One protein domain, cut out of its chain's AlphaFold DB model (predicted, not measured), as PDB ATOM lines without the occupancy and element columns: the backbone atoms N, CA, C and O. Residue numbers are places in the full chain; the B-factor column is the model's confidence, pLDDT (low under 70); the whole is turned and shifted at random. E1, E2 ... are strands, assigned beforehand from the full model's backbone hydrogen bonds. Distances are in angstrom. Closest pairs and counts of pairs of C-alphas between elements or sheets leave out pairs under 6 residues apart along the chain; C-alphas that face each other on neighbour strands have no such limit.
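AT A GLANCE: This is residues 35 to 85 of the 86 residues of an uncharacterized protein of Filimonas sp. YR581 (UniProt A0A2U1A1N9). One strongly twisted antiparallel sheet of five short strands makes the elongated domain, with the hairpin E1 and E2 at one end, the hairpin E4 and E5 next to it, and E3 along the far edge. Its order is E2 E1 E4 E5 E3, and E4 bridges the two ends, pairing with E5 over residues 64 to 68 and with E1 over residues 68 to 69. The printed part has 51 residues and no named helix; it is all strand, E1 to E5 along the chain, though under half of the residues, 25, are in named elements. It is compact, with a radius of gyration of the C-alphas of 10.6 A and spans of 31 by 20 by 18 A.

IN THESE COORDINATES: Find E4 at residues 64 to 70, 15.7 A long, beginning at C-alpha 64 (26.721, 130.846, 27.975). E5, residues 78 to 84, runs 17.9 A to C-alpha 84 (33.590, 125.294, 30.130). E1 is residues 35 to 37, from C-alpha 35 (38.022, 137.745, 36.729); E2 is 44 to 47 and E3 53 to 56.

HOW THE PARTS SIT: Begin at the hairpin E4 and E5, antiparallel at 117 degrees, where N 66 and O 80 are 2.8 A apart, within hydrogen-bond range. On E4, look for N 69, 2.8 A from O 35 of antiparallel E1. Beyond E1 comes the edge strand E2, with N 36 and O 46 at 2.7 A. At the other edge, E3 is antiparallel to E5, with N 54 and O 83 at 2.9 A. E2 and E5 are apart.

THE WHOLE: The farthest C-alphas, those of Thr 41 and Ile 61, are 31.5 A apart. The printed part has no cut and no long link; E2 to E3 is tight. Mean pLDDT of the printed part is 89.1, and no printed residue is under 70.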
ATOM      1  N   TYR A  35      38.367 137.435  35.346       92.69
ATOM      2  CA  TYR A  35      38.022 137.745  36.729       92.69
ATOM      3  C   TYR A  35      36.510 137.654  36.899       92.69
ATOM      4  O   TYR A  35      35.770 138.424  36.295       92.69
ATOM      5  N   LEU A  36      36.052 136.674  37.668       92.94
ATOM      6  CA  LEU A  36      34.649 136.347  37.882       92.94
ATOM      7  C   LEU A  36      34.014 137.284  38.911       92.94
ATOM      8  O   LEU A  36      34.674 137.734  39.853       92.94
ATOM      9  N   HIS A  37      32.714 137.523  38.747       94.81
ATOM     10  CA  HIS A  37      31.917 138.255  39.722       94.81
ATOM     11  C   HIS A  37      31.893 137.541  41.079       94.81
ATOM     12  O   HIS A  37      31.468 136.390  41.208       94.81
ATOM     13  N   ASN A  38      32.309 138.273  42.098       93.38
ATOM     14  CA  ASN A  38      32.247 137.916  43.494       93.38
ATOM     15  C   ASN A  38      30.934 138.422  44.087       93.38
ATOM     16  O   ASN A  38      30.742 139.620  44.276       93.38
ATOM     17  N   ALA A  39      30.029 137.499  44.404       91.12
ATOM     18  CA  ALA A  39      28.717 137.847  44.939       91.12
ATOM     19  C   ALA A  39      28.769 138.485  46.342       91.12
ATOM     20  O   ALA A  39      27.796 139.116  46.745       91.12
ATOM     21  N   GLU A  40      29.871 138.327  47.082       93.44
ATOM     22  CA  GLU A  40      30.036 138.913  48.417       93.44
ATOM     23  C   GLU A  40      30.445 140.387  48.344       93.44
ATOM     24  O   GLU A  40      29.938 141.210  49.105       93.44
ATOM     25  N   THR A  41      31.354 140.727  47.426       93.12
ATOM     26  CA  THR A  41      31.878 142.095  47.266       93.12
ATOM     27  C   THR A  41      31.134 142.896  46.197       93.12
ATOM     28  O   THR A  41      31.177 144.124  46.218       93.12
ATOM     29  N   GLY A  42      30.448 142.217  45.272       91.25
ATOM     30  CA  GLY A  42      29.819 142.805  44.088       91.25
ATOM     31  C   GLY A  42      30.797 143.138  42.955       91.25
ATOM     32  O   GLY A  42      30.386 143.724  41.955       91.25
ATOM     33  N   ASN A  43      32.081 142.789  43.094       93.38
ATOM     34  CA  ASN A  43      33.146 143.143  42.151       93.38
ATOM     35  C   ASN A  43      33.567 141.946  41.286       93.38
ATOM     36  O   ASN A  43      33.283 140.802  41.620       93.38
ATOM     37  N   CYS A  44      34.295 142.186  40.196       92.81
ATOM     38  CA  CYS A  44      34.944 141.140  39.405       92.81
ATOM     39  C   CYS A  44      36.415 141.006  39.826       92.81
ATOM     40  O   CYS A  44      37.315 141.581  39.211       92.81
ATOM     41  N   ASP A  45      36.643 140.267  40.914       92.38
ATOM     42  CA  ASP A  45      37.956 140.105  41.554       92.38
ATOM     43  C   ASP A  45      38.385 138.635  41.757       92.38
ATOM     44  O   ASP A  45      39.539 138.369  42.097       92.38
ATOM     45  N   ILE A  46      37.520 137.656  41.460       91.69
ATOM     46  CA  ILE A  46      37.869 136.231  41.571       91.69
ATOM     47  C   ILE A  46      38.570 135.779  40.291       91.69
ATOM     48  O   ILE A  46      37.931 135.494  39.280       91.69
ATOM     49  N   LYS A  47      39.897 135.668  40.321       91.00
ATOM     50  CA  LYS A  47      40.666 135.163  39.177       91.00
ATOM     51  C   LYS A  47      40.340 133.695  38.879       91.00
ATOM     52  O   LYS A  47      40.567 132.833  39.732       91.00
ATOM     53  N   ASP A  48      39.924 133.388  37.649       89.31
ATOM     54  CA  ASP A  48      39.842 132.009  37.152       89.31
ATOM     55  C   ASP A  48      41.255 131.441  36.938       89.31
ATOM     56  O   ASP A  48      41.849 131.507  35.864       89.31
ATOM     57  N   SER A  49      41.838 130.943  38.024       85.56
ATOM     58  CA  SER A  49      43.196 130.393  38.062       85.56
ATOM     59  C   SER A  49      43.291 128.957  37.547       85.56
ATOM     60  O   SER A  49      44.390 128.498  37.242       85.56
ATOM     61  N   ASN A  50      42.156 128.266  37.436       86.19
ATOM     62  CA  ASN A  50      42.077 126.878  36.988       86.19
ATOM     63  C   ASN A  50      41.655 126.757  35.517       86.19
ATOM     64  O   ASN A  50      41.538 125.638  35.030       86.19
ATOM     65  N   PHE A  51      41.455 127.887  34.825       83.75
ATOM     66  CA  PHE A  51      41.037 127.943  33.421       83.75
ATOM     67  C   PHE A  51      39.735 127.173  33.163       83.75
ATOM     68  O   PHE A  51      39.577 126.525  32.133       83.75
ATOM     69  N   TYR A  52      38.790 127.234  34.106       87.00
ATOM     70  CA  TYR A  52      37.498 126.571  33.936       87.00
ATOM     71  C   TYR A  52      36.686 127.181  32.793       87.00
ATOM     72  O   TYR A  52      35.859 126.485  32.202       87.00
ATOM     73  N   TYR A  53      36.899 128.464  32.490       88.88
ATOM     74  CA  TYR A  53      36.135 129.201  31.497       88.88
ATOM     75  C   TYR A  53      37.024 129.788  30.401       88.88
ATOM     76  O   TYR A  53      37.917 130.596  30.656       88.88
ATOM     77  N   THR A  54      36.679 129.479  29.154       89.38
ATOM     78  CA  THR A  54      37.329 130.048  27.970       89.38
ATOM     79  C   THR A  54      36.418 131.098  27.333       89.38
ATOM     80  O   THR A  54      35.312 130.753  26.901       89.38
ATOM     81  N   PRO A  55      36.836 132.380  27.258       88.56
ATOM     82  CA  PRO A  55      36.068 133.433  26.601       88.56
ATOM     83  C   PRO A  55      35.887 133.164  25.108       88.56
ATOM     84  O   PRO A  55      36.839 132.831  24.400       88.56
ATOM     85  N   VAL A  56      34.668 133.355  24.609       88.50
ATOM     86  CA  VAL A  56      34.299 133.141  23.206       88.50
ATOM     87  C   VAL A  56      33.409 134.268  22.686       88.50
ATOM     88  O   VAL A  56      32.841 135.053  23.445       88.50
ATOM     89  N   ALA A  57      33.267 134.355  21.363       88.00
ATOM     90  CA  ALA A  57      32.352 135.312  20.750       88.00
ATOM     91  C   ALA A  57      30.880 134.967  21.075       88.00
ATOM     92  O   ALA A  57      30.533 133.779  21.147       88.00
ATOM     93  N   PRO A  58      29.984 135.967  21.205       87.44
ATOM     94  CA  PRO A  58      28.550 135.729  21.348       87.44
ATOM     95  C   PRO A  58      27.995 134.869  20.204       87.44
ATOM     96  O   PRO A  58      28.368 135.047  19.046       87.44
ATOM     97  N   GLY A  59      27.093 133.939  20.523       88.12
ATOM     98  CA  GLY A  59      26.496 133.028  19.536       88.12
ATOM     99  C   GLY A  59      27.342 131.796  19.202       88.12
ATOM    100  O   GLY A  59      26.905 130.956  18.414       88.12
ATOM    101  N   THR A  60      28.516 131.634  19.821       90.62
ATOM    102  CA  THR A  60      29.276 130.379  19.748       90.62
ATOM    103  C   THR A  60      28.433 129.234  20.322       90.62
ATOM    104  O   THR A  60      27.853 129.357  21.403       90.62
ATOM    105  N   ILE A  61      28.351 128.107  19.607       92.12
ATOM    106  CA  ILE A  61      27.576 126.931  20.035       92.12
ATOM    107  C   ILE A  61      28.067 126.462  21.414       92.12
ATOM    108  O   ILE A  61      29.269 126.417  21.666       92.12
ATOM    109  N   ASN A  62      27.136 126.106  22.304       90.69
ATOM    110  CA  ASN A  62      27.405 125.683  23.687       90.69
ATOM    111  C   ASN A  62      28.108 126.735  24.566       90.69
ATOM    112  O   ASN A  62      28.691 126.376  25.587       90.69
ATOM    113  N   SER A  63      28.067 128.014  24.186       92.00
ATOM    114  CA  SER A  63      28.489 129.106  25.065       92.00
ATOM    115  C   SER A  63      27.342 129.598  25.945       92.00
ATOM    116  O   SER A  63      26.169 129.464  25.589       92.00
ATOM    117  N   PHE A  64      27.678 130.188  27.089       95.31
ATOM    118  CA  PHE A  64      26.721 130.846  27.975       95.31
ATOM    119  C   PHE A  64      27.316 132.142  28.541       95.31
ATOM    120  O   PHE A  64      28.539 132.256  28.658       95.31
ATOM    121  N   PRO A  65      26.473 133.139  28.859       95.19
ATOM    122  CA  PRO A  65      26.930 134.390  29.442       95.19
ATOM    123  C   PRO A  65      27.248 134.230  30.935       95.19
ATOM    124  O   PRO A  65      26.527 133.548  31.664       95.19
ATOM    125  N   ILE A  66      28.281 134.928  31.393       94.06
ATOM    126  CA  ILE A  66      28.636 135.121  32.803       94.06
ATOM    127  C   ILE A  66      28.975 136.595  33.056       94.06
ATOM    128  O   ILE A  66      29.285 137.331  32.120       94.06
ATOM    129  N   LEU A  67      28.949 137.016  34.323       94.56
ATOM    130  CA  LEU A  67      29.492 138.310  34.740       94.56
ATOM    131  C   LEU A  67      30.974 138.149  35.079       94.56
ATOM    132  O   LEU A  67      31.321 137.429  36.020       94.56
ATOM    133  N   ALA A  68      31.834 138.795  34.297       92.75
ATOM    134  CA  ALA A  68      33.277 138.729  34.473       92.75
ATOM    135  C   ALA A  68      33.987 139.953  33.858       92.75
ATOM    136  O   ALA A  68      33.369 140.783  33.195       92.75
ATOM    137  N   ASN A  69      35.300 140.057  34.061       90.38
ATOM    138  CA  ASN A  69      36.175 141.064  33.465       90.38
ATOM    139  C   ASN A  69      37.363 140.380  32.759       90.38
ATOM    140  O   ASN A  69      37.919 139.407  33.273       90.38
ATOM    141  N   LEU A  70      37.736 140.870  31.571       86.88
ATOM    142  CA  LEU A  70      38.904 140.400  30.820       86.88
ATOM    143  C   LEU A  70      40.115 141.290  31.108       86.88
ATOM    144  O   LEU A  70      40.162 142.447  30.698       86.88
ATOM    145  N   GLY A  71      41.156 140.710  31.704       75.69
ATOM    146  CA  GLY A  71      42.477 141.338  31.764       75.69
ATOM    147  C   GLY A  71      42.717 142.318  32.915       75.69
ATOM    148  O   GLY A  71      43.779 142.939  32.926       75.69
ATOM    149  N   GLY A  72      41.818 142.429  33.900       75.19
ATOM    150  CA  GLY A  72      42.080 143.202  35.118       75.19
ATOM    151  C   GLY A  72      41.139 142.898  36.286       75.19
ATOM    152  O   GLY A  72      39.973 142.570  36.083       75.19
ATOM    153  N   GLU A  73      41.665 143.032  37.505       77.56
ATOM    154  CA  GLU A  73      40.899 143.026  38.761       77.56
ATOM    155  C   GLU A  73      40.149 144.353  38.904       77.56
ATOM    156  O   GLU A  73      40.734 145.419  38.683       77.56
ATOM    157  N   GLY A  74      38.872 144.327  39.293       76.06
ATOM    158  CA  GLY A  74      38.170 145.570  39.592       76.06
ATOM    159  C   GLY A  74      36.667 145.461  39.805       76.06
ATOM    160  O   GLY A  74      36.060 144.395  39.754       76.06
ATOM    161  N   ASN A  75      36.054 146.622  40.025       80.12
ATOM    162  CA  ASN A  75      34.647 146.733  40.417       80.12
ATOM    163  C   ASN A  75      33.664 146.646  39.238       80.12
ATOM    164  O   ASN A  75      32.458 146.604  39.453       80.12
ATOM    165  N   SER A  76      34.154 146.674  37.994       84.94
ATOM    166  CA  SER A  76      33.296 146.613  36.807       84.94
ATOM    167  C   SER A  76      33.273 145.201  36.247       84.94
ATOM    168  O   SER A  76      34.323 144.647  35.908       84.94
ATOM    169  N   CYS A  77      32.067 144.660  36.132       90.50
ATOM    170  CA  CYS A  77      31.784 143.395  35.478       90.50
ATOM    171  C   CYS A  77      31.055 143.652  34.161       90.50
ATOM    172  O   CYS A  77      30.113 144.444  34.119       90.50
ATOM    173  N   ASP A  78      31.449 142.928  33.122       91.38
ATOM    174  CA  ASP A  78      30.759 142.884  31.840       91.38
ATOM    175  C   ASP A  78      30.126 141.505  31.634       91.38
ATOM    176  O   ASP A  78      30.502 140.509  32.261       91.38
ATOM    177  N   THR A  79      29.160 141.429  30.720       93.88
ATOM    178  CA  THR A  79      28.636 140.139  30.264       93.88
ATOM    179  C   THR A  79      29.594 139.536  29.243       93.88
ATOM    180  O   THR A  79      29.711 140.035  28.123       93.88
ATOM    181  N   ILE A  80      30.239 138.429  29.606       91.50
ATOM    182  CA  ILE A  80      31.184 137.696  28.758       91.50
ATOM    183  C   ILE A  80      30.596 136.325  28.433       91.50
ATOM    184  O   ILE A  80      30.075 135.644  29.312       91.50
ATOM    185  N   TYR A  81      30.677 135.907  27.169       91.75
ATOM    186  CA  TYR A  81      30.292 134.556  26.763       91.75
ATOM    187  C   TYR A  81      31.479 133.616  26.929       91.75
ATOM    188  O   TYR A  81      32.581 133.919  26.471       91.75
ATOM    189  N   VAL A  82      31.248 132.474  27.568       91.69
ATOM    190  CA  VAL A  82      32.290 131.483  27.850       91.69
ATOM    191  C   VAL A  82      31.846 130.073  27.483       91.69
ATOM    192  O   VAL A  82      30.652 129.786  27.370       91.69
ATOM    193  N   GLN A  83      32.822 129.188  27.314       92.31
ATOM    194  CA  GLN A  83      32.646 127.736  27.332       92.31
ATOM    195  C   GLN A  83      33.378 127.156  28.543       92.31
ATOM    196  O   GLN A  83      34.386 127.714  28.970       92.31
ATOM    197  N   VAL A  84      32.878 126.042  29.083       88.56
ATOM    198  CA  VAL A  84      33.590 125.294  30.130       88.56
ATOM    199  C   VAL A  84      34.597 124.364  29.469       88.56
ATOM    200  O   VAL A  84      34.200 123.554  28.623       88.56
ATOM    201  N   GLU A  85      35.868 124.459  29.853       74.94
ATOM    202  CA  GLU A  85      36.853 123.440  29.488       74.94
ATOM    203  C   GLU A  85      36.565 122.159  30.286       74.94
ATOM    204  O   GLU A  85      36.358 122.199  31.500       74.94
TER     205      GLU A  85